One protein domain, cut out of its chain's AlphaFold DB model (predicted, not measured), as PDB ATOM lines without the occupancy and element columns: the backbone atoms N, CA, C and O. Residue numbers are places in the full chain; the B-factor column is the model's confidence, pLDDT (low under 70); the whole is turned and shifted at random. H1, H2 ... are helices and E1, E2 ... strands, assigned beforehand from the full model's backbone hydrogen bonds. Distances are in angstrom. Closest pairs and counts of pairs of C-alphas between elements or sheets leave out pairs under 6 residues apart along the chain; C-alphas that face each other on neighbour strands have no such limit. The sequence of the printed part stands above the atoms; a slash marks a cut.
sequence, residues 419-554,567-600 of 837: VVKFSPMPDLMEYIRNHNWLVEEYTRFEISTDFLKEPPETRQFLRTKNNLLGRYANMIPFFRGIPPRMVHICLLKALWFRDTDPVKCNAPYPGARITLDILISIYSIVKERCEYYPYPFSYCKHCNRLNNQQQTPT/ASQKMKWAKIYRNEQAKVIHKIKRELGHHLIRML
ATOM      1  N   VAL A 419       1.666 -11.655  38.262       90.62
ATOM      2  CA  VAL A 419       1.308 -11.720  36.831       90.62
ATOM      3  C   VAL A 419       2.337 -10.970  35.982       90.62
ATOM      4  O   VAL A 419       2.456  -9.745  36.067       90.62
ATOM      5  N   VAL A 420       3.032 -11.687  35.102       85.69
ATOM      6  CA  VAL A 420       3.972 -11.109  34.135       85.69
ATOM      7  C   VAL A 420       3.250 -10.831  32.818       85.69
ATOM      8  O   VAL A 420       2.837 -11.753  32.117       85.69
ATOM      9  N   LYS A 421       3.148  -9.551  32.443       80.44
ATOM     10  CA  LYS A 421       2.900  -9.146  31.053       80.44
ATOM     11  C   LYS A 421       4.250  -9.043  30.343       80.44
ATOM     12  O   LYS A 421       4.886  -7.997  30.378       80.44
ATOM     13  N   PHE A 422       4.705 -10.148  29.760       77.25
ATOM     14  CA  PHE A 422       5.961 -10.203  29.015       77.25
ATOM     15  C   PHE A 422       5.695  -9.975  27.523       77.25
ATOM     16  O   PHE A 422       5.112 -10.831  26.864       77.25
ATOM     17  N   SER A 423       6.118  -8.818  27.008       79.94
ATOM     18  CA  SER A 423       6.089  -8.492  25.579       79.94
ATOM     19  C   SER A 423       7.525  -8.487  25.047       79.94
ATOM     20  O   SER A 423       8.270  -7.561  25.368       79.94
ATOM     21  N   PRO A 424       7.948  -9.497  24.268       80.38
ATOM     22  CA  PRO A 424       9.281  -9.517  23.671       80.38
ATOM     23  C   PRO A 424       9.433  -8.427  22.599       80.38
ATOM     24  O   PRO A 424       8.444  -7.849  22.140       80.38
ATOM     25  N   MET A 425      10.670  -8.167  22.166       85.44
ATOM     26  CA  MET A 425      10.941  -7.203  21.092       85.44
ATOM     27  C   MET A 425      10.239  -7.628  19.785       85.44
ATOM     28  O   MET A 425      10.332  -8.808  19.425       85.44
ATOM     29  N   PRO A 426       9.567  -6.714  19.054       90.12
ATOM     30  CA  PRO A 426       8.867  -7.045  17.811       90.12
ATOM     31  C   PRO A 426       9.764  -7.733  16.778       90.12
ATOM     32  O   PRO A 426       9.389  -8.785  16.262       90.12
ATOM     33  N   ASP A 427      10.968  -7.202  16.564       92.25
ATOM     34  CA  ASP A 427      11.941  -7.699  15.585       92.25
ATOM     35  C   ASP A 427      12.392  -9.130  15.909       92.25
ATOM     36  O   ASP A 427      12.434  -9.985  15.028       92.25
ATOM     37  N   LEU A 428      12.629  -9.431  17.193       90.06
ATOM     38  CA  LEU A 428      12.917 -10.788  17.667       90.06
ATOM     39  C   LEU A 428      11.734 -11.729  17.391       90.06
ATOM     40  O   LEU A 428      11.931 -12.850  16.932       90.06
ATOM     41  N   MET A 429      10.496 -11.289  17.638       91.94
ATOM     42  CA  MET A 429       9.303 -12.107  17.386       91.94
ATOM     43  C   MET A 429       9.007 -12.292  15.896       91.94
ATOM     44  O   MET A 429       8.428 -13.303  15.503       91.94
ATOM     45  N   GLU A 430       9.364 -11.335  15.045       93.25
ATOM     46  CA  GLU A 430       9.348 -11.495  13.593       93.25
ATOM     47  C   GLU A 430      10.435 -12.471  13.130       93.25
ATOM     48  O   GLU A 430      10.117 -13.439  12.442       93.25
ATOM     49  N   TYR A 431      11.671 -12.310  13.604       93.06
ATOM     50  CA  TYR A 431      12.779 -13.214  13.306       93.06
ATOM     51  C   TYR A 431      12.464 -14.664  13.717       93.06
ATOM     52  O   TYR A 431      12.573 -15.567  12.887       93.06
ATOM     53  N   ILE A 432      11.989 -14.887  14.949       92.38
ATOM     54  CA  ILE A 432      11.576 -16.205  15.468       92.38
ATOM     55  C   ILE A 432      10.488 -16.843  14.594       92.38
ATOM     56  O   ILE A 432      10.525 -18.050  14.360       92.38
ATOM     57  N   ARG A 433       9.516 -16.060  14.104       92.00
ATOM     58  CA  ARG A 433       8.455 -16.569  13.217       92.00
ATOM     59  C   ARG A 433       8.996 -16.920  11.834       92.00
ATOM     60  O   ARG A 433       8.683 -17.994  11.331       92.00
ATOM     61  N   ASN A 434       9.832 -16.061  11.254       94.69
ATOM     62  CA  ASN A 434      10.395 -16.256   9.917       94.69
ATOM     63  C   ASN A 434      11.348 -17.464   9.849       94.69
ATOM     64  O   ASN A 434      11.388 -18.144   8.827       94.69
ATOM     65  N   HIS A 435      12.054 -17.770  10.943       92.62
ATOM     66  CA  HIS A 435      12.959 -18.924  11.052       92.62
ATOM     67  C   HIS A 435      12.324 -20.145  11.747       92.62
ATOM     68  O   HIS A 435      12.991 -21.158  11.943       92.62
ATOM     69  N   ASN A 436      11.034 -20.078  12.106       92.88
ATOM     70  CA  ASN A 436      10.289 -21.140  12.794       92.88
ATOM     71  C   ASN A 436      10.950 -21.634  14.105       92.88
ATOM     72  O   ASN A 436      11.022 -22.830  14.374       92.88
ATOM     73  N   TRP A 437      11.442 -20.709  14.936       93.31
ATOM     74  CA  TRP A 437      12.179 -21.033  16.167       93.31
ATOM     75  C   TRP A 437      11.301 -21.355  17.391       93.31
ATOM     76  O   TRP A 437      11.812 -21.805  18.413       93.31
ATOM     77  N   LEU A 438       9.983 -21.143  17.326       91.00
ATOM     78  CA  LEU A 438       9.075 -21.374  18.458       91.00
ATOM     79  C   LEU A 438       8.528 -22.816  18.456       91.00
ATOM     80  O   LEU A 438       7.328 -23.036  18.296       91.00
ATOM     81  N   VAL A 439       9.427 -23.795  18.592       92.12
ATOM     82  CA  VAL A 439       9.136 -25.238  18.492       92.12
ATOM     83  C   VAL A 439       9.758 -26.041  19.638       92.12
ATOM     84  O   VAL A 439      10.743 -25.630  20.249       92.12
ATOM     85  N   GLU A 440       9.186 -27.214  19.919       91.81
ATOM     86  CA  GLU A 440       9.603 -28.117  21.008       91.81
ATOM     87  C   GLU A 440      11.083 -28.524  20.911       91.81
ATOM     88  O   GLU A 440      11.790 -28.511  21.918       91.81
ATOM     89  N   GLU A 441      11.579 -28.753  19.692       90.75
ATOM     90  CA  GLU A 441      12.975 -29.104  19.384       90.75
ATOM     91  C   GLU A 441      14.005 -28.084  19.905       90.75
ATOM     92  O   GLU A 441      15.146 -28.452  20.189       90.75
ATOM     93  N   TYR A 442      13.619 -26.817  20.095       91.19
ATOM     94  CA  TYR A 442      14.505 -25.743  20.566       91.19
ATOM     95  C   TYR A 442      14.268 -25.363  22.040       91.19
ATOM     96  O   TYR A 442      14.816 -24.378  22.539       91.19
ATOM     97  N   THR A 443      13.471 -26.145  22.776       91.31
ATOM     98  CA  THR A 443      13.321 -25.990  24.232       91.31
ATOM     99  C   THR A 443      14.503 -26.616  24.980       91.31
ATOM    100  O   THR A 443      15.057 -27.633  24.567       91.31
ATOM    101  N   ARG A 444      14.949 -25.991  26.073       91.75
ATOM    102  CA  ARG A 444      16.116 -26.422  26.871       91.75
ATOM    103  C   ARG A 444      15.777 -26.391  28.359       91.75
ATOM    104  O   ARG A 444      14.710 -25.904  28.732       91.75
ATOM    105  N   PHE A 445      16.681 -26.892  29.200       89.31
ATOM    106  CA  PHE A 445      16.521 -26.918  30.661       89.31
ATOM    107  C   PHE A 445      15.348 -27.766  31.189       89.31
ATOM    108  O   PHE A 445      14.855 -27.500  32.285       89.31
ATOM    109  N   GLU A 446      14.889 -28.769  30.435       89.81
ATOM    110  CA  GLU A 446      13.785 -29.668  30.831       89.81
ATOM    111  C   GLU A 446      12.474 -28.936  31.203       89.81
ATOM    112  O   GLU A 446      11.708 -29.372  32.063       89.81
ATOM    113  N   ILE A 447      12.206 -27.796  30.558       91.25
ATOM    114  CA  ILE A 447      10.925 -27.093  30.700       91.25
ATOM    115  C   ILE A 447       9.787 -27.870  30.023       91.25
ATOM    116  O   ILE A 447       9.984 -28.474  28.971       91.25
ATOM    117  N   SER A 448       8.570 -27.806  30.582       90.38
ATOM    118  CA  SER A 448       7.371 -28.276  29.862       90.38
ATOM    119  C   SER A 448       7.192 -27.482  28.566       90.38
ATOM    120  O   SER A 448       7.367 -26.265  28.550       90.38
ATOM    121  N   THR A 449       6.791 -28.173  27.500       92.56
ATOM    122  CA  THR A 449       6.514 -27.618  26.168       92.56
ATOM    123  C   THR A 449       5.045 -27.230  25.971       92.56
ATOM    124  O   THR A 449       4.673 -26.726  24.912       92.56
ATOM    125  N   ASP A 450       4.185 -27.398  26.984       91.25
ATOM    126  CA  ASP A 450       2.742 -27.146  26.866       91.25
ATOM    127  C   ASP A 450       2.408 -25.682  26.554       91.25
ATOM    128  O   ASP A 450       1.468 -25.412  25.805       91.25
ATOM    129  N   PHE A 451       3.246 -24.738  26.999       90.38
ATOM    130  CA  PHE A 451       3.107 -23.318  26.662       90.38
ATOM    131  C   PHE A 451       3.176 -23.039  25.148       90.38
ATOM    132  O   PHE A 451       2.676 -22.013  24.692       90.38
ATOM    133  N   LEU A 452       3.774 -23.923  24.337       91.25
ATOM    134  CA  LEU A 452       3.796 -23.776  22.875       91.25
ATOM    135  C   LEU A 452       2.401 -23.982  22.256       91.25
ATOM    136  O   LEU A 452       2.119 -23.448  21.186       91.25
ATOM    137  N   LYS A 453       1.524 -24.727  22.940       90.44
ATOM    138  CA  LYS A 453       0.138 -25.018  22.528       90.44
ATOM    139  C   LYS A 453      -0.838 -23.943  23.024       90.44
ATOM    140  O   LYS A 453      -1.938 -23.806  22.492       90.44
ATOM    141  N   GLU A 454      -0.451 -23.192  24.052       87.12
ATOM    142  CA  GLU A 454      -1.243 -22.114  24.640       87.12
ATOM    143  C   GLU A 454      -1.210 -20.830  23.788       87.12
ATOM    144  O   GLU A 454      -0.134 -20.447  23.309       87.12
ATOM    145  N   PRO A 455      -2.331 -20.083  23.693       85.62
ATOM    146  CA  PRO A 455      -2.349 -18.746  23.107       85.62
ATOM    147  C   PRO A 455      -1.278 -17.814  23.709       85.62
ATOM    148  O   PRO A 455      -1.021 -17.886  24.913       85.62
ATOM    149  N   PRO A 456      -0.695 -16.882  22.928       77.75
ATOM    150  CA  PRO A 456       0.267 -15.902  23.446       77.75
ATOM    151  C   PRO A 456      -0.277 -15.061  24.610       77.75
ATOM    152  O   PRO A 456       0.474 -14.706  25.514       77.75
ATOM    153  N   GLU A 457      -1.589 -14.811  24.609       80.38
ATOM    154  CA  GLU A 457      -2.313 -14.020  25.614       80.38
ATOM    155  C   GLU A 457      -2.506 -14.739  26.966       80.38
ATOM    156  O   GLU A 457      -3.047 -14.156  27.911       80.38
ATOM    157  N   THR A 458      -2.107 -16.014  27.083       84.00
ATOM    158  CA  THR A 458      -2.211 -16.762  28.342       84.00
ATOM    159  C   THR A 458      -1.360 -16.102  29.427       84.00
ATOM    160  O   THR A 458      -0.157 -15.873  29.261       84.00
ATOM    161  N   ARG A 459      -1.994 -15.808  30.571       86.25
ATOM    162  CA  ARG A 459      -1.339 -15.181  31.727       86.25
ATOM    163  C   ARG A 459      -0.201 -16.058  32.246       86.25
ATOM    164  O   ARG A 459      -0.375 -17.250  32.476       86.25
ATOM    165  N   GLN A 460       0.936 -15.424  32.499       89.62
ATOM    166  CA  GLN A 460       2.138 -16.049  33.038       89.62
ATOM    167  C   GLN A 460       2.432 -15.499  34.436       89.62
ATOM    168  O   GLN A 460       2.113 -14.345  34.728       89.62
ATOM    169  N   PHE A 461       3.024 -16.318  35.306       93.62
ATOM    170  CA  PHE A 461       3.096 -16.047  36.742       93.62
ATOM    171  C   PHE A 461       4.490 -16.323  37.323       93.62
ATOM    172  O   PHE A 461       5.032 -17.403  37.122       93.62
ATOM    173  N   LEU A 462       5.066 -15.392  38.091       96.38
ATOM    174  CA  LEU A 462       6.245 -15.685  38.921       96.38
ATOM    175  C   LEU A 462       5.812 -16.400  40.207       96.38
ATOM    176  O   LEU A 462       4.827 -15.993  40.831       96.38
ATOM    177  N   ARG A 463       6.570 -17.420  40.631       94.81
ATOM    178  CA  ARG A 463       6.246 -18.257  41.801       94.81
ATOM    179  C   ARG A 463       7.392 -18.343  42.808       94.81
ATOM    180  O   ARG A 463       8.496 -18.794  42.491       94.81
ATOM    181  N   THR A 464       7.129 -17.966  44.057       93.19
ATOM    182  CA  THR A 464       8.061 -18.182  45.180       93.19
ATOM    183  C   THR A 464       8.171 -19.676  45.522       93.19
ATOM    184  O   THR A 464       7.331 -20.474  45.109       93.19
ATOM    185  N   LYS A 465       9.211 -20.075  46.270       89.56
ATOM    186  CA  LYS A 465       9.435 -21.482  46.664       89.56
ATOM    187  C   LYS A 465       8.272 -22.099  47.449       89.56
ATOM    188  O   LYS A 465       7.977 -23.274  47.274       89.56
ATOM    189  N   ASN A 466       7.597 -21.288  48.263       86.38
ATOM    190  CA  ASN A 466       6.584 -21.736  49.222       86.38
ATOM    191  C   ASN A 466       5.144 -21.650  48.677       86.38
ATOM    192  O   ASN A 466       4.196 -21.839  49.436       86.38
ATOM    193  N   ASN A 467       4.960 -21.343  47.387       91.00
ATOM    194  CA  ASN A 467       3.634 -21.314  46.768       91.00
ATOM    195  C   ASN A 467       3.065 -22.742  46.646       91.00
ATOM    196  O   ASN A 467       3.736 -23.644  46.140       91.00
ATOM    197  N   LEU A 468       1.815 -22.947  47.076       90.31
ATOM    198  CA  LEU A 468       1.199 -24.281  47.141       90.31
ATOM    199  C   LEU A 468       0.903 -24.928  45.778       90.31
ATOM    200  O   LEU A 468       0.720 -26.140  45.730       90.31
ATOM    201  N   LEU A 469       0.900 -24.168  44.676       90.19
ATOM    202  CA  LEU A 469       0.812 -24.709  43.307       90.19
ATOM    203  C   LEU A 469       2.164 -25.213  42.779       90.19
ATOM    204  O   LEU A 469       2.274 -25.593  41.611       90.19
ATOM    205  N   GLY A 470       3.207 -25.157  43.611       92.38
ATOM    206  CA  GLY A 470       4.562 -25.534  43.252       92.38
ATOM    207  C   GLY A 470       5.203 -24.607  42.220       92.38
ATOM    208  O   GLY A 470       4.594 -23.701  41.643       92.38
ATOM    209  N   ARG A 471       6.486 -24.856  41.984       93.00
ATOM    210  CA  ARG A 471       7.283 -24.186  40.958       93.00
ATOM    211  C   ARG A 471       7.272 -24.961  39.639       93.00
ATOM    212  O   ARG A 471       6.902 -26.131  39.603       93.00
ATOM    213  N   TYR A 472       7.665 -24.299  38.556       94.88
ATOM    214  CA  TYR A 472       7.711 -24.899  37.226       94.88
ATOM    215  C   TYR A 472       8.814 -25.958  37.118       94.88
ATOM    216  O   TYR A 472       9.869 -25.835  37.747       94.88
ATOM    217  N   ALA A 473       8.581 -26.972  36.282       91.94
ATOM    218  CA  ALA A 473       9.620 -27.909  35.872       91.94
ATOM    219  C   ALA A 473      10.740 -27.143  35.154       91.94
ATOM    220  O   ALA A 473      10.495 -26.452  34.164       91.94
ATOM    221  N   ASN A 474      11.946 -27.220  35.715       92.00
ATOM    222  CA  ASN A 474      13.173 -26.692  35.140       92.00
ATOM    223  C   ASN A 474      14.370 -27.361  35.839       92.00
ATOM    224  O   ASN A 474      14.397 -27.465  37.074       92.00
ATOM    225  N   MET A 475      15.362 -27.788  35.062       88.06
ATOM    226  CA  MET A 475      16.625 -28.339  35.557       88.06
ATOM    227  C   MET A 475      17.399 -27.305  36.396       88.06
ATOM    228  O   MET A 475      17.985 -27.661  37.414       88.06
ATOM    229  N   ILE A 476      17.323 -26.022  36.019       86.44
ATOM    230  CA  ILE A 476      17.991 -24.872  36.641       86.44
ATOM    231  C   ILE A 476      17.123 -24.330  37.795       86.44
ATOM    232  O   ILE A 476      16.071 -23.728  37.539       86.44
ATOM    233  N   PRO A 477      17.498 -24.493  39.080       85.88
ATOM    234  CA  PRO A 477      16.537 -24.291  40.167       85.88
ATOM    235  C   PRO A 477      16.054 -22.853  40.369       85.88
ATOM    236  O   PRO A 477      14.910 -22.656  40.779       85.88
ATOM    237  N   PHE A 478      16.853 -21.854  39.990       85.00
ATOM    238  CA  PHE A 478      16.441 -20.446  40.013       85.00
ATOM    239  C   PHE A 478      15.505 -20.045  38.863       85.00
ATOM    240  O   PHE A 478      14.749 -19.085  38.999       85.00
ATOM    241  N   PHE A 479      15.451 -20.815  37.769       92.19
ATOM    242  CA  PHE A 479      14.431 -20.638  36.729       92.19
ATOM    243  C   PHE A 479      13.106 -21.339  37.056       92.19
ATOM    244  O   PHE A 479      12.091 -21.009  36.452       92.19
ATOM    245  N   ARG A 480      13.049 -22.230  38.058       93.44
ATOM    246  CA  ARG A 480      11.790 -22.878  38.488       93.44
ATOM    247  C   ARG A 480      10.735 -21.871  38.975       93.44
ATOM    248  O   ARG A 480       9.540 -22.149  38.926       93.44
ATOM    249  N   GLY A 481      11.152 -20.691  39.443       94.50
ATOM    250  CA  GLY A 481      10.244 -19.595  39.804       94.50
ATOM    251  C   GLY A 481       9.679 -18.802  38.616       94.50
ATOM    252  O   GLY A 481       8.836 -17.930  38.836       94.50
ATOM    253  N   ILE A 482      10.133 -19.078  37.387       96.25
ATOM    254  CA  ILE A 482       9.888 -18.278  36.179       96.25
ATOM    255  C   ILE A 482       9.049 -19.082  35.161       96.25
ATOM    256  O   ILE A 482       9.306 -20.270  34.964       96.25
ATOM    257  N   PRO A 483       8.065 -18.464  34.477       95.19
ATOM    258  CA  PRO A 483       7.272 -19.112  33.431       95.19
ATOM    259  C   PRO A 483       8.120 -19.756  32.314       95.19
ATOM    260  O   PRO A 483       8.973 -19.068  31.743       95.19
ATOM    261  N   PRO A 484       7.834 -21.008  31.899       94.81
ATOM    262  CA  PRO A 484       8.539 -21.692  30.809       94.81
ATOM    263  C   PRO A 484       8.650 -20.882  29.511       94.81
ATOM    264  O   PRO A 484       9.734 -20.793  28.936       94.81
ATOM    265  N   ARG A 485       7.567 -20.207  29.087       92.81
ATOM    266  CA  ARG A 485       7.576 -19.352  27.885       92.81
ATOM    267  C   ARG A 485       8.568 -18.190  28.011       92.81
ATOM    268  O   ARG A 485       9.270 -17.891  27.050       92.81
ATOM    269  N   MET A 486       8.650 -17.552  29.180       93.81
ATOM    270  CA  MET A 486       9.581 -16.445  29.430       93.81
ATOM    271  C   MET A 486      11.038 -16.923  29.372       93.81
ATOM    272  O   MET A 486      11.851 -16.289  28.702       93.81
ATOM    273  N   VAL A 487      11.352 -18.067  29.996       94.81
ATOM    274  CA  VAL A 487      12.691 -18.684  29.935       94.81
ATOM    275  C   VAL A 487      13.059 -19.048  28.491       94.81
ATOM    276  O   VAL A 487      14.141 -18.694  28.029       94.81
ATOM    277  N   HIS A 488      12.152 -19.687  27.747       94.25
ATOM    278  CA  HIS A 488      12.397 -20.091  26.359       94.25
ATOM    279  C   HIS A 488      12.574 -18.901  25.405       94.25
ATOM    280  O   HIS A 488      13.478 -18.910  24.577       94.25
ATOM    281  N   ILE A 489      11.778 -17.837  25.531       93.12
ATOM    282  CA  ILE A 489      11.971 -16.643  24.694       93.12
ATOM    283  C   ILE A 489      13.264 -15.906  25.074       93.12
ATOM    284  O   ILE A 489      13.941 -15.393  24.188       93.12
ATOM    285  N   CYS A 490      13.662 -15.890  26.352       93.00
ATOM    286  CA  CYS A 490      14.971 -15.363  26.748       93.00
ATOM    287  C   CYS A 490      16.132 -16.210  26.190       93.00
ATOM    288  O   CYS A 490      17.155 -15.643  25.817       93.00
ATOM    289  N   LEU A 491      15.965 -17.532  26.060       93.69
ATOM    290  CA  LEU A 491      16.916 -18.403  25.357       93.69
ATOM    291  C   LEU A 491      17.014 -18.034  23.870       93.69
ATOM    292  O   LEU A 491      18.112 -17.798  23.378       93.69
ATOM    293  N   LEU A 492      15.882 -17.935  23.163       93.50
ATOM    294  CA  LEU A 492      15.874 -17.552  21.744       93.50
ATOM    295  C   LEU A 492      16.447 -16.139  21.528       93.50
ATOM    296  O   LEU A 492      17.153 -15.912  20.551       93.50
ATOM    297  N   LYS A 493      16.209 -15.212  22.468       91.69
ATOM    298  CA  LYS A 493      16.853 -13.892  22.511       91.69
ATOM    299  C   LYS A 493      18.379 -14.028  22.596       91.69
ATOM    300  O   LYS A 493      19.069 -13.441  21.770       91.69
ATOM    301  N   ALA A 494      18.901 -14.783  23.565       88.56
ATOM    302  CA  ALA A 494      20.344 -14.969  23.751       88.56
ATOM    303  C   ALA A 494      21.008 -15.589  22.508       88.56
ATOM    304  O   ALA A 494      22.025 -15.093  22.034       88.56
ATOM    305  N   LEU A 495      20.383 -16.614  21.919       89.50
ATOM    306  CA  LEU A 495      20.838 -17.244  20.676       89.50
ATOM    307  C   LEU A 495      20.883 -16.254  19.499       89.50
ATOM    308  O   LEU A 495      21.887 -16.184  18.791       89.50
ATOM    309  N   TRP A 496      19.837 -15.439  19.340       88.75
ATOM    310  CA  TRP A 496      19.746 -14.420  18.292       88.75
ATOM    311  C   TRP A 496      20.825 -13.333  18.420       88.75
ATOM    312  O   TRP A 496      21.512 -13.041  17.445       88.75
ATOM    313  N   PHE A 497      21.052 -12.787  19.623       83.06
ATOM    314  CA  PHE A 497      22.116 -11.792  19.854       83.06
ATOM    315  C   PHE A 497      23.532 -12.340  19.603       83.06
ATOM    316  O   PHE A 497      24.447 -11.570  19.297       83.06
ATOM    317  N   ARG A 498      23.713 -13.660  19.710       79.69
ATOM    318  CA  ARG A 498      24.988 -14.359  19.493       79.69
ATOM    319  C   ARG A 498      25.140 -14.935  18.078       79.69
ATOM    320  O   ARG A 498      26.111 -15.647  17.843       79.69
ATOM    321  N   ASP A 499      24.211 -14.653  17.157       82.69
ATOM    322  CA  ASP A 499      24.160 -15.217  15.791       82.69
ATOM    323  C   ASP A 499      24.287 -16.760  15.773       82.69
ATOM    324  O   ASP A 499      24.982 -17.377  14.962       82.69
ATOM    325  N   THR A 500      23.660 -17.403  16.762       83.44
ATOM    326  CA  THR A 500      23.759 -18.845  17.006       83.44
ATOM    327  C   THR A 500      22.433 -19.523  16.688       83.44
ATOM    328  O   THR A 500      21.419 -19.264  17.331       83.44
ATOM    329  N   ASP A 501      22.441 -20.430  15.712       85.31
ATOM    330  CA  ASP A 501      21.269 -21.237  15.373       85.31
ATOM    331  C   ASP A 501      20.939 -22.245  16.505       85.31
ATOM    332  O   ASP A 501      21.846 -22.965  16.942       85.31
ATOM    333  N   PRO A 502      19.675 -22.350  16.972       87.81
ATOM    334  CA  PRO A 502      19.251 -23.309  17.996       87.81
ATOM    335  C   PRO A 502      19.630 -24.774  17.724       87.81
ATOM    336  O   PRO A 502      19.879 -25.516  18.678       87.81
ATOM    337  N   VAL A 503      19.730 -25.184  16.452       85.56
ATOM    338  CA  VAL A 503      20.158 -26.531  16.023       85.56
ATOM    339  C   VAL A 503      21.618 -26.813  16.400       85.56
ATOM    340  O   VAL A 503      22.004 -27.966  16.581       85.56
ATOM    341  N   LYS A 504      22.457 -25.783  16.567       80.38
ATOM    342  CA  LYS A 504      23.837 -25.957  17.059       80.38
ATOM    343  C   LYS A 504      23.871 -26.256  18.561       80.38
ATOM    344  O   LYS A 504      24.781 -26.929  19.037       80.38
ATOM    345  N   CYS A 505      22.859 -25.827  19.311       74.25
ATOM    346  CA  CYS A 505      22.747 -26.034  20.753       74.25
ATOM    347  C   CYS A 505      22.030 -27.353  21.089       74.25
ATOM    348  O   CYS A 505      21.024 -27.336  21.792       74.25
ATOM    349  N   ASN A 506      22.512 -28.496  20.590       61.78
ATOM    350  CA  ASN A 506      21.844 -29.803  20.757       61.78
ATOM    351  C   ASN A 506      21.903 -30.402  22.176       61.78
ATOM    352  O   ASN A 506      21.199 -31.370  22.462       61.78
ATOM    353  N   ALA A 507      22.722 -29.856  23.074       66.69
ATOM    354  CA  ALA A 507      22.749 -30.280  24.470       66.69
ATOM    355  C   ALA A 507      21.525 -29.736  25.243       66.69
ATOM    356  O   ALA A 507      21.098 -28.608  24.987       66.69
ATOM    357  N   PRO A 508      20.982 -30.470  26.240       70.19
ATOM    358  CA  PRO A 508      19.893 -29.976  27.098       70.19
ATOM    359  C   PRO A 508      20.300 -28.746  27.929       70.19
ATOM    360  O   PRO A 508      19.437 -27.985  28.378       70.19
ATOM    361  N   TYR A 509      21.611 -28.546  28.094       75.00
ATOM    362  CA  TYR A 509      22.240 -27.356  28.645       75.00
ATOM    363  C   TYR A 509      22.951 -26.573  27.523       75.00
ATOM    364  O   TYR A 509      23.866 -27.117  26.911       75.00
ATOM    365  N   PRO A 510      22.573 -25.312  27.237       74.81
ATOM    366  CA  PRO A 510      23.186 -24.496  26.185       74.81
ATOM    367  C   PRO A 510      24.500 -23.816  26.626       74.81
ATOM    368  O   PRO A 510      24.953 -22.881  25.971       74.81
ATOM    369  N   GLY A 511      25.094 -24.239  27.742       77.12
ATOM    370  CA  GLY A 511      26.287 -23.627  28.318       77.12
ATOM    371  C   GLY A 511      25.998 -22.440  29.242       77.12
ATOM    372  O   GLY A 511      24.913 -21.839  29.255       77.12
ATOM    373  N   ALA A 512      27.000 -22.089  30.040       77.25
ATOM    374  CA  ALA A 512      26.878 -21.116  31.115       77.25
ATOM    375  C   ALA A 512      26.733 -19.664  30.625       77.25
ATOM    376  O   ALA A 512      25.994 -18.900  31.245       77.25
ATOM    377  N   ARG A 513      27.330 -19.299  29.479       78.88
ATOM    378  CA  ARG A 513      27.174 -17.966  28.851       78.88
ATOM    379  C   ARG A 513      25.718 -17.679  28.478       78.88
ATOM    380  O   ARG A 513      25.125 -16.723  28.965       78.88
ATOM    381  N   ILE A 514      25.095 -18.581  27.718       83.19
ATOM    382  CA  ILE A 514      23.678 -18.466  27.334       83.19
ATOM    383  C   ILE A 514      22.771 -18.518  28.575       83.19
ATOM    384  O   ILE A 514      21.790 -17.782  28.665       83.19
ATOM    385  N   THR A 515      23.107 -19.341  29.574       85.56
ATOM    386  CA  THR A 515      22.368 -19.386  30.849       85.56
ATOM    387  C   THR A 515      22.441 -18.051  31.608       85.56
ATOM    388  O   THR A 515      21.440 -17.620  32.186       85.56
ATOM    389  N   LEU A 516      23.590 -17.367  31.574       82.81
ATOM    390  CA  LEU A 516      23.784 -16.043  32.162       82.81
ATOM    391  C   LEU A 516      23.007 -14.953  31.404       82.81
ATOM    392  O   LEU A 516      22.308 -14.173  32.048       82.81
ATOM    393  N   ASP A 517      23.025 -14.944  30.068       83.31
ATOM    394  CA  ASP A 517      22.246 -13.999  29.243       83.31
ATOM    395  C   ASP A 517      20.737 -14.073  29.542       83.31
ATOM    396  O   ASP A 517      20.029 -13.056  29.599       83.31
ATOM    397  N   ILE A 518      20.237 -15.292  29.775       89.69
ATOM    398  CA  ILE A 518      18.857 -15.560  30.195       89.69
ATOM    399  C   ILE A 518      18.612 -15.020  31.609       89.69
ATOM    400  O   ILE A 518      17.618 -14.324  31.827       89.69
ATOM    401  N   LEU A 519      19.512 -15.299  32.561       87.50
ATOM    402  CA  LEU A 519      19.413 -14.814  33.941       87.50
ATOM    403  C   LEU A 519      19.404 -13.280  34.011       87.50
ATOM    404  O   LEU A 519      18.519 -12.723  34.655       87.50
ATOM    405  N   ILE A 520      20.319 -12.603  33.312       84.31
ATOM    406  CA  ILE A 520      20.377 -11.135  33.226       84.31
ATOM    407  C   ILE A 520      19.097 -10.596  32.585       84.31
ATOM    408  O   ILE A 520      18.471  -9.689  33.130       84.31
ATOM    409  N   SER A 521      18.654 -11.179  31.463       86.62
ATOM    410  CA  SER A 521      17.431 -10.741  30.779       86.62
ATOM    411  C   SER A 521      16.199 -10.831  31.684       86.62
ATOM    412  O   SER A 521      15.418  -9.883  31.745       86.62
ATOM    413  N   ILE A 522      16.032 -11.936  32.420       91.44
ATOM    414  CA  ILE A 522      14.924 -12.111  33.369       91.44
ATOM    415  C   ILE A 522      15.085 -11.163  34.566       91.44
ATOM    416  O   ILE A 522      14.107 -10.528  34.960       91.44
ATOM    417  N   TYR A 523      16.294 -11.034  35.125       89.19
ATOM    418  CA  TYR A 523      16.575 -10.150  36.258       89.19
ATOM    419  C   TYR A 523      16.218  -8.697  35.942       89.19
ATOM    420  O   TYR A 523      15.493  -8.082  36.718       89.19
ATOM    421  N   SER A 524      16.640  -8.172  34.788       84.69
ATOM    422  CA  SER A 524      16.341  -6.796  34.373       84.69
ATOM    423  C   SER A 524      14.836  -6.547  34.220       84.69
ATOM    424  O   SER A 524      14.337  -5.547  34.728       84.69
ATOM    425  N   ILE A 525      14.088  -7.489  33.625       87.56
ATOM    426  CA  ILE A 525      12.619  -7.400  33.511       87.56
ATOM    427  C   ILE A 525      11.957  -7.399  34.900       87.56
ATOM    428  O   ILE A 525      11.040  -6.622  35.165       87.56
ATOM    429  N   VAL A 526      12.415  -8.266  35.809       90.44
ATOM    430  CA  VAL A 526      11.904  -8.338  37.187       90.44
ATOM    431  C   VAL A 526      12.255  -7.066  37.971       90.44
ATOM    432  O   VAL A 526      11.407  -6.559  38.705       90.44
ATOM    433  N   LYS A 527      13.466  -6.525  37.795       86.31
ATOM    434  CA  LYS A 527      13.963  -5.292  38.421       86.31
ATOM    435  C   LYS A 527      13.137  -4.077  38.008       86.31
ATOM    436  O   LYS A 527      12.571  -3.441  38.892       86.31
ATOM    437  N   GLU A 528      13.024  -3.803  36.706       86.12
ATOM    438  CA  GLU A 528      12.206  -2.706  36.161       86.12
ATOM    439  C   GLU A 528      10.778  -2.796  36.713       86.12
ATOM    440  O   GLU A 528      10.188  -1.828  37.194       86.12
ATOM    441  N   ARG A 529      10.226  -4.014  36.745       88.62
ATOM    442  CA  ARG A 529       8.871  -4.232  37.235       88.62
ATOM    443  C   ARG A 529       8.720  -3.993  38.745       88.62
ATOM    444  O   ARG A 529       7.634  -3.586  39.158       88.62
ATOM    445  N   CYS A 530       9.769  -4.177  39.553       88.19
ATOM    446  CA  CYS A 530       9.754  -3.859  40.988       88.19
ATOM    447  C   CYS A 530       9.585  -2.358  41.268       88.19
ATOM    448  O   CYS A 530       8.998  -2.018  42.292       88.19
ATOM    449  N   GLU A 531      10.006  -1.463  40.367       86.12
ATOM    450  CA  GLU A 531       9.847  -0.005  40.536       86.12
ATOM    451  C   GLU A 531       8.369   0.423  40.614       86.12
ATOM    452  O   GLU A 531       8.018   1.415  41.252       86.12
ATOM    453  N   TYR A 532       7.465  -0.362  40.026       89.12
ATOM    454  CA  TYR A 532       6.017  -0.141  40.106       89.12
ATOM    455  C   TYR A 532       5.362  -0.791  41.343       89.12
ATOM    456  O   TYR A 532       4.158  -0.631  41.574       89.12
ATOM    457  N   TYR A 533       6.132  -1.535  42.142       90.44
ATOM    458  CA  TYR A 533       5.676  -2.302  43.306       90.44
ATOM    459  C   TYR A 533       6.568  -2.016  44.530       90.44
ATOM    460  O   TYR A 533       7.278  -2.912  44.994       90.44
ATOM    461  N   PRO A 534       6.523  -0.786  45.079       87.19
ATOM    462  CA  PRO A 534       7.230  -0.439  46.310       87.19
ATOM    463  C   PRO A 534       6.790  -1.336  47.464       87.19
ATOM    464  O   PRO A 534       5.596  -1.602  47.643       87.19
ATOM    465  N   TYR A 535       7.759  -1.762  48.271       84.62
ATOM    466  CA  TYR A 535       7.533  -2.560  49.466       84.62
ATOM    467  C   TYR A 535       8.152  -1.873  50.694       84.62
ATOM    468  O   TYR A 535       9.325  -1.516  50.635       84.62
ATOM    469  N   PRO A 536       7.399  -1.676  51.793       84.19
ATOM    470  CA  PRO A 536       5.942  -1.797  51.880       84.19
ATOM    471  C   PRO A 536       5.237  -0.717  51.038       84.19
ATOM    472  O   PRO A 536       5.746   0.387  50.865       84.19
ATOM    473  N   PHE A 537       4.026  -0.984  50.550       84.31
ATOM    474  CA  PHE A 537       3.236   0.026  49.848       84.31
ATOM    475  C   PHE A 537       2.687   1.095  50.807       84.31
ATOM    476  O   PHE A 537       2.086   0.803  51.852       84.31
ATOM    477  N   SER A 538       2.832   2.353  50.395       82.69
ATOM    478  CA  SER A 538       2.227   3.534  51.000       82.69
ATOM    479  C   SER A 538       1.255   4.206  50.028       82.69
ATOM    480  O   SER A 538       1.438   4.175  48.817       82.69
ATOM    481  N   TYR A 539       0.234   4.884  50.549       80.94
ATOM    482  CA  TYR A 539      -0.664   5.696  49.719       80.94
ATOM    483  C   TYR A 539       0.003   6.999  49.231       80.94
ATOM    484  O   TYR A 539      -0.483   7.646  48.309       80.94
ATOM    485  N   CYS A 540       1.134   7.400  49.822       79.94
ATOM    486  CA  CYS A 540       1.865   8.593  49.401       79.94
ATOM    487  C   CYS A 540       2.925   8.262  48.342       79.94
ATOM    488  O   CYS A 540       3.842   7.477  48.592       79.94
ATOM    489  N   LYS A 541       2.866   8.956  47.197       79.38
ATOM    490  CA  LYS A 541       3.842   8.842  46.097       79.38
ATOM    491  C   LYS A 541       5.289   9.163  46.534       79.38
ATOM    492  O   LYS A 541       6.219   8.584  45.983       79.38
ATOM    493  N   HIS A 542       5.494  10.008  47.553       78.62
ATOM    494  CA  HIS A 542       6.820  10.264  48.142       78.62
ATOM    495  C   HIS A 542       7.297   9.113  49.047       78.62
ATOM    496  O   HIS A 542       8.368   8.577  48.782       78.62
ATOM    497  N   CYS A 543       6.482   8.662  50.018       78.50
ATOM    498  CA  CYS A 543       6.801   7.481  50.843       78.50
ATOM    499  C   CYS A 543       7.113   6.250  49.941       78.50
ATOM    500  O   CYS A 543       8.082   5.541  50.178       78.50
ATOM    501  N   ASN A 544       6.375   6.045  48.838       80.38
ATOM    502  CA  ASN A 544       6.663   4.985  47.854       80.38
ATOM    503  C   ASN A 544       8.002   5.145  47.117       80.38
ATOM    504  O   ASN A 544       8.664   4.145  46.848       80.38
ATOM    505  N   ARG A 545       8.406   6.375  46.774       77.94
ATOM    506  CA  ARG A 545       9.689   6.631  46.102       77.94
ATOM    507  C   ARG A 545      10.867   6.264  47.005       77.94
ATOM    508  O   ARG A 545      11.787   5.612  46.526       77.94
ATOM    509  N   LEU A 546      10.801   6.628  48.288       75.38
ATOM    510  CA  LEU A 546      11.815   6.263  49.282       75.38
ATOM    511  C   LEU A 546      11.905   4.738  49.451       75.38
ATOM    512  O   LEU A 546      12.994   4.177  49.374       75.38
ATOM    513  N   ASN A 547      10.755   4.059  49.556       74.69
ATOM    514  CA  ASN A 547      10.696   2.599  49.679       74.69
ATOM    515  C   ASN A 547      11.281   1.880  48.445       74.69
ATOM    516  O   ASN A 547      12.007   0.902  48.592       74.69
ATOM    517  N   ASN A 548      11.034   2.385  47.229       71.44
ATOM    518  CA  ASN A 548      11.682   1.881  46.007       71.44
ATOM    519  C   ASN A 548      13.206   2.066  46.013       71.44
ATOM    520  O   ASN A 548      13.925   1.229  45.478       71.44
ATOM    521  N   GLN A 549      13.690   3.163  46.597       67.12
ATOM    522  CA  GLN A 549      15.115   3.472  46.717       67.12
ATOM    523  C   GLN A 549      15.784   2.763  47.905       67.12
ATOM    524  O   GLN A 549      16.969   2.983  48.133       67.12
ATOM    525  N   GLN A 550      15.041   1.940  48.663       64.25
ATOM    526  CA  GLN A 550      15.487   1.287  49.904       64.25
ATOM    527  C   GLN A 550      16.079   2.273  50.931       64.25
ATOM    528  O   GLN A 550      16.878   1.905  51.787       64.25
ATOM    529  N   GLN A 551      15.668   3.542  50.861       58.09
ATOM    530  CA  GLN A 551      16.136   4.582  51.768       58.09
ATOM    531  C   GLN A 551      15.313   4.540  53.050       58.09
ATOM    532  O   GLN A 551      14.094   4.722  53.020       58.09
ATOM    533  N   THR A 552      15.979   4.354  54.189       49.75
ATOM    534  CA  THR A 552      15.370   4.604  55.496       49.75
ATOM    535  C   THR A 552      15.024   6.091  55.594       49.75
ATOM    536  O   THR A 552      15.954   6.904  55.580       49.75
ATOM    537  N   PRO A 553      13.740   6.485  55.704       47.88
ATOM    538  CA  PRO A 553      13.400   7.881  55.944       47.88
ATOM    539  C   PRO A 553      14.039   8.326  57.258       47.88
ATOM    540  O   PRO A 553      13.901   7.650  58.283       47.88
ATOM    541  N   THR A 554      14.721   9.470  57.242       49.78
ATOM    542  CA  THR A 554      15.161  10.092  58.494       49.78
ATOM    543  C   THR A 554      13.931  10.441  59.344       49.78
ATOM    544  O   THR A 554      12.826  10.608  58.819       49.78
ATOM    545  N   ALA A 567      -8.266   4.246  56.746       60.69
ATOM    546  CA  ALA A 567      -8.356   3.663  55.415       60.69
ATOM    547  C   ALA A 567      -9.684   2.908  55.256       60.69
ATOM    548  O   ALA A 567     -10.011   2.051  56.081       60.69
ATOM    549  N   SER A 568     -10.435   3.213  54.191       82.38
ATOM    550  CA  SER A 568     -11.659   2.475  53.869       82.38
ATOM    551  C   SER A 568     -11.335   0.985  53.697       82.38
ATOM    552  O   SER A 568     -10.203   0.614  53.366       82.38
ATOM    553  N   GLN A 569     -12.321   0.103  53.881       87.12
ATOM    554  CA  GLN A 569     -12.106  -1.337  53.692       87.12
ATOM    555  C   GLN A 569     -11.547  -1.647  52.285       87.12
ATOM    556  O   GLN A 569     -10.694  -2.517  52.127       87.12
ATOM    557  N   LYS A 570     -11.950  -0.859  51.281       91.38
ATOM    558  CA  LYS A 570     -11.420  -0.885  49.912       91.38
ATOM    559  C   LYS A 570      -9.933  -0.509  49.849       91.38
ATOM    560  O   LYS A 570      -9.138  -1.260  49.290       91.38
ATOM    561  N   MET A 571      -9.530   0.599  50.481       88.81
ATOM    562  CA  MET A 571      -8.117   0.998  50.578       88.81
ATOM    563  C   MET A 571      -7.267  -0.079  51.270       88.81
ATOM    564  O   MET A 571      -6.197  -0.429  50.773       88.81
ATOM    565  N   LYS A 572      -7.765  -0.660  52.375       90.56
ATOM    566  CA  LYS A 572      -7.117  -1.784  53.073       90.56
ATOM    567  C   LYS A 572      -6.845  -2.949  52.115       90.56
ATOM    568  O   LYS A 572      -5.723  -3.455  52.091       90.56
ATOM    569  N   TRP A 573      -7.833  -3.359  51.320       93.69
ATOM    570  CA  TRP A 573      -7.666  -4.455  50.364       93.69
ATOM    571  C   TRP A 573      -6.704  -4.119  49.225       93.69
ATOM    572  O   TRP A 573      -5.846  -4.947  48.915       93.69
ATOM    573  N   ALA A 574      -6.760  -2.904  48.672       93.19
ATOM    574  CA  ALA A 574      -5.788  -2.442  47.681       93.19
ATOM    575  C   ALA A 574      -4.346  -2.490  48.226       93.19
ATOM    576  O   ALA A 574      -3.448  -2.993  47.550       93.19
ATOM    577  N   LYS A 575      -4.125  -2.048  49.474       91.75
ATOM    578  CA  LYS A 575      -2.811  -2.113  50.133       91.75
ATOM    579  C   LYS A 575      -2.339  -3.545  50.384       91.75
ATOM    580  O   LYS A 575      -1.170  -3.826  50.134       91.75
ATOM    581  N   ILE A 576      -3.214  -4.445  50.846       93.69
ATOM    582  CA  ILE A 576      -2.858  -5.864  51.020       93.69
ATOM    583  C   ILE A 576      -2.475  -6.463  49.665       93.69
ATOM    584  O   ILE A 576      -1.360  -6.948  49.530       93.69
ATOM    585  N   TYR A 577      -3.318  -6.328  48.636       95.75
ATOM    586  CA  TYR A 577      -3.022  -6.836  47.291       95.75
ATOM    587  C   TYR A 577      -1.665  -6.345  46.761       95.75
ATOM    588  O   TYR A 577      -0.851  -7.154  46.316       95.75
ATOM    589  N   ARG A 578      -1.370  -5.039  46.859       93.75
ATOM    590  CA  ARG A 578      -0.063  -4.511  46.436       93.75
ATOM    591  C   ARG A 578       1.102  -5.068  47.243       93.75
ATOM    592  O   ARG A 578       2.115  -5.404  46.641       93.75
ATOM    593  N   ASN A 579       0.973  -5.158  48.568       92.81
ATOM    594  CA  ASN A 579       2.021  -5.706  49.425       92.81
ATOM    595  C   ASN A 579       2.308  -7.173  49.094       92.81
ATOM    596  O   ASN A 579       3.469  -7.544  48.995       92.81
ATOM    597  N   GLU A 580       1.277  -7.991  48.887       94.12
ATOM    598  CA  GLU A 580       1.431  -9.411  48.555       94.12
ATOM    599  C   GLU A 580       2.054  -9.603  47.157       94.12
ATOM    600  O   GLU A 580       3.011 -10.363  47.004       94.12
ATOM    601  N   GLN A 581       1.629  -8.823  46.154       94.81
ATOM    602  CA  GLN A 581       2.286  -8.787  44.839       94.81
ATOM    603  C   GLN A 581       3.757  -8.342  44.937       94.81
ATOM    604  O   GLN A 581       4.633  -8.945  44.312       94.81
ATOM    605  N   ALA A 582       4.042  -7.312  45.741       93.00
ATOM    606  CA  ALA A 582       5.393  -6.806  45.959       93.00
ATOM    607  C   ALA A 582       6.285  -7.846  46.668       93.00
ATOM    608  O   ALA A 582       7.394  -8.099  46.203       93.00
ATOM    609  N   LYS A 583       5.788  -8.528  47.715       92.19
ATOM    610  CA  LYS A 583       6.485  -9.647  48.382       92.19
ATOM    611  C   LYS A 583       6.936 -10.708  47.375       92.19
ATOM    612  O   LYS A 583       8.091 -11.129  47.421       92.19
ATOM    613  N   VAL A 584       6.051 -11.122  46.459       94.50
ATOM    614  CA  VAL A 584       6.381 -12.123  45.431       94.50
ATOM    615  C   VAL A 584       7.491 -11.619  44.512       94.50
ATOM    616  O   VAL A 584       8.523 -12.283  44.399       94.50
ATOM    617  N   ILE A 585       7.320 -10.458  43.871       93.19
ATOM    618  CA  ILE A 585       8.287 -10.004  42.863       93.19
ATOM    619  C   ILE A 585       9.641  -9.616  43.476       93.19
ATOM    620  O   ILE A 585      10.674  -9.991  42.926       93.19
ATOM    621  N   HIS A 586       9.666  -8.983  44.654       89.56
ATOM    622  CA  HIS A 586      10.918  -8.668  45.351       89.56
ATOM    623  C   HIS A 586      11.630  -9.925  45.871       89.56
ATOM    624  O   HIS A 586      12.858  -9.976  45.805       89.56
ATOM    625  N   LYS A 587      10.915 -10.977  46.318       90.69
ATOM    626  CA  LYS A 587      11.559 -12.263  46.672       90.69
ATOM    627  C   LYS A 587      12.207 -12.916  45.442       90.69
ATOM    628  O   LYS A 587      13.327 -13.406  45.551       90.69
ATOM    629  N   ILE A 588      11.565 -12.850  44.270       92.50
ATOM    630  CA  ILE A 588      12.145 -13.331  43.001       92.50
ATOM    631  C   ILE A 588      13.338 -12.467  42.564       92.50
ATOM    632  O   ILE A 588      14.374 -13.020  42.200       92.50
ATOM    633  N   LYS A 589      13.253 -11.131  42.670       89.56
ATOM    634  CA  LYS A 589      14.382 -10.219  42.405       89.56
ATOM    635  C   LYS A 589      15.595 -10.578  43.266       89.56
ATOM    636  O   LYS A 589      16.693 -10.698  42.730       89.56
ATOM    637  N   ARG A 590      15.406 -10.775  44.578       85.62
ATOM    638  CA  ARG A 590      16.490 -11.155  45.503       85.62
ATOM    639  C   ARG A 590      17.086 -12.520  45.172       85.62
ATOM    640  O   ARG A 590      18.302 -12.647  45.175       85.62
ATOM    641  N   GLU A 591      16.260 -13.516  44.853       86.88
ATOM    642  CA  GLU A 591      16.736 -14.848  44.464       86.88
ATOM    643  C   GLU A 591      17.622 -14.789  43.207       86.88
ATOM    644  O   GLU A 591      18.767 -15.234  43.246       86.88
ATOM    645  N   LEU A 592      17.141 -14.163  42.127       86.31
ATOM    646  CA  LEU A 592      17.902 -13.997  40.882       86.31
ATOM    647  C   LEU A 592      19.165 -13.136  41.085       86.31
ATOM    648  O   LEU A 592      20.243 -13.493  40.611       86.31
ATOM    649  N   GLY A 593      19.054 -12.034  41.833       80.62
ATOM    650  CA  GLY A 593      20.175 -11.146  42.150       80.62
ATOM    651  C   GLY A 593      21.263 -11.830  42.979       80.62
ATOM    652  O   GLY A 593      22.444 -11.645  42.710       80.62
ATOM    653  N   HIS A 594      20.893 -12.698  43.924       78.56
ATOM    654  CA  HIS A 594      21.848 -13.480  44.709       78.56
ATOM    655  C   HIS A 594      22.662 -14.455  43.835       78.56
ATOM    656  O   HIS A 594      23.847 -14.671  44.096       78.56
ATOM    657  N   HIS A 595      22.075 -15.013  42.767       77.44
ATOM    658  CA  HIS A 595      22.836 -15.800  41.788       77.44
ATOM    659  C   HIS A 595      23.841 -14.943  41.012       77.44
ATOM    660  O   HIS A 595      25.002 -15.335  40.916       77.44
ATOM    661  N   LEU A 596      23.441 -13.754  40.547       77.62
ATOM    662  CA  LEU A 596      24.356 -12.817  39.886       77.62
ATOM    663  C   LEU A 596      25.503 -12.379  40.818       77.62
ATOM    664  O   LEU A 596      26.663 -12.404  40.415       77.62
ATOM    665  N   ILE A 597      25.212 -12.066  42.086       74.19
ATOM    666  CA  ILE A 597      26.226 -11.689  43.086       74.19
ATOM    667  C   ILE A 597      27.199 -12.847  43.366       74.19
ATOM    668  O   ILE A 597      28.401 -12.612  43.469       74.19
ATOM    669  N   ARG A 598      26.735 -14.109  43.414       73.69
ATOM    670  CA  ARG A 598      27.623 -15.289  43.538       73.69
ATOM    671  C   ARG A 598      28.576 -15.471  42.347       73.69
ATOM    672  O   ARG A 598      29.590 -16.149  42.517       73.69
ATOM    673  N   MET A 599      28.246 -14.922  41.175       72.94
ATOM    674  CA  MET A 599      29.079 -14.981  39.967       72.94
ATOM    675  C   MET A 599      30.081 -13.824  39.865       72.94
ATOM    676  O   MET A 599      31.048 -13.939  39.117       72.94
ATOM    677  N   LEU A 600      29.892 -12.732  40.608       74.31
ATOM    678  CA  LEU A 600      30.862 -11.638  40.678       74.31
ATOM    679  C   LEU A 600      32.141 -12.059  41.420       74.31
ATOM    680  O   LEU A 600      32.148 -12.984  42.239       74.31
TER     681      LEU A 600
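Overview. This is residues 419 to 554 and 567 to 600 of the 837 residues of the protein "SET domain-containing protein" of Amniculicola lignicola CBS 123094 (UniProt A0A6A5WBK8). Helices follow one on another in a row of contacts: the long helix H5 has H3 running beside its later part the opposite way, H2 crosses H3 steeply, and H1 stands crosswise to H2 at the far end of the row. The early part of H5 reaches on past the end of H3, and the small helix H4 lies off that same end, while three long links without named elements, residues 435 to 459, 463 to 483 and 498 to 511, wind about H2 and the short strand E1. The printed part has 170 residues with five named helices and one named strand, in the order H1, E1, H2, H3, H4, H5. The class is mostly helix, though only 84 residues, under half, are in named elements, and no sheet is formed by named strands. The whole is compact, with a radius of gyration of the C-alphas of 18.0 A, and only just elongated, with spans of 56 by 37 by 32 A.

Arrangement. The first printed residues, 419 to 420, form a short antiparallel pairing with residues 460 to 461 of E1, the strand of residues 460 to 462, which pairs with no named strand. H1, residues 426 to 434, only just touches H2, residues 484 to 497, with 3 pairs of C-alphas within 8 A. Their closest C-alphas are those of Leu 428 and Lys 493, 7.0 A apart, and their lines are about perpendicular at 90 degrees. H2 touches H1 with residues 492 to 496 alone. E1 and H2 are near each other, with 5 pairs of C-alphas within 10 A. H3, residues 512 to 530, touches H2 with residues 514 to 522 alone. The closest C-alphas of H2 and H3 are those of Cys 490 and Ile 518, 5.2 A apart, and the two run opposite ways at a steep tilt of 62 degrees. H4, residues 541 to 548, is close to H3 but not clearly touching, its closest C-alpha, that of Asn 548, being 7.9 A from that of Cys 530. H5, residues 569 to 599, touches H3 with residues 582 to 596 alone. Their closest C-alphas are those of Val 526 and Lys 589, 6.1 A apart, and they run opposite ways at a shallow tilt of 25 degrees. The closest C-alphas of E1 and H5 are those of Leu 462 and Ile 585, 7.2 A apart. Among the pairs that are apart are H1 and H5, H2 and H5, and H4 and H5. In H1, H2, H3, H4 and H5 every O i to N i+4 pair is within hydrogen-bond range.

Along the chain. H1 begins at C-alpha 426, at (8.867, -7.045, 17.811), and is 12.2 A long from first to last C-alpha. E1 measures 7.2 A from C-alpha 460 to C-alpha 462. H2, from Pro 484 to Phe 497, is 20.1 A long. H3 runs 26.2 A from C-alpha 512, at (26.878, -21.116, 31.115), to C-alpha 530. H4, from Lys 541 to Asn 548, is 10.5 A long. H5, the longest helix, runs 45.5 A from Gln 569 to C-alpha 599, at (29.079, -14.981, 39.967).

Size, cuts and confidence. The two C-alphas farthest apart are those of Lys 504 and Ser 568, at 58.5 A. Residues 555 to 566 are not printed, and C-alphas 554 and 567 are 24.6 A apart across this cut, which falls in the link from H4 to H5. The links H1 to E1, E1 to H2 and H2 to H3 are long, and the link H3 to H4 is short. The mean pLDDT of the printed part is 85.9, and the model's confidence is under 70 at residues 506 to 507, 549 to 554 and 567.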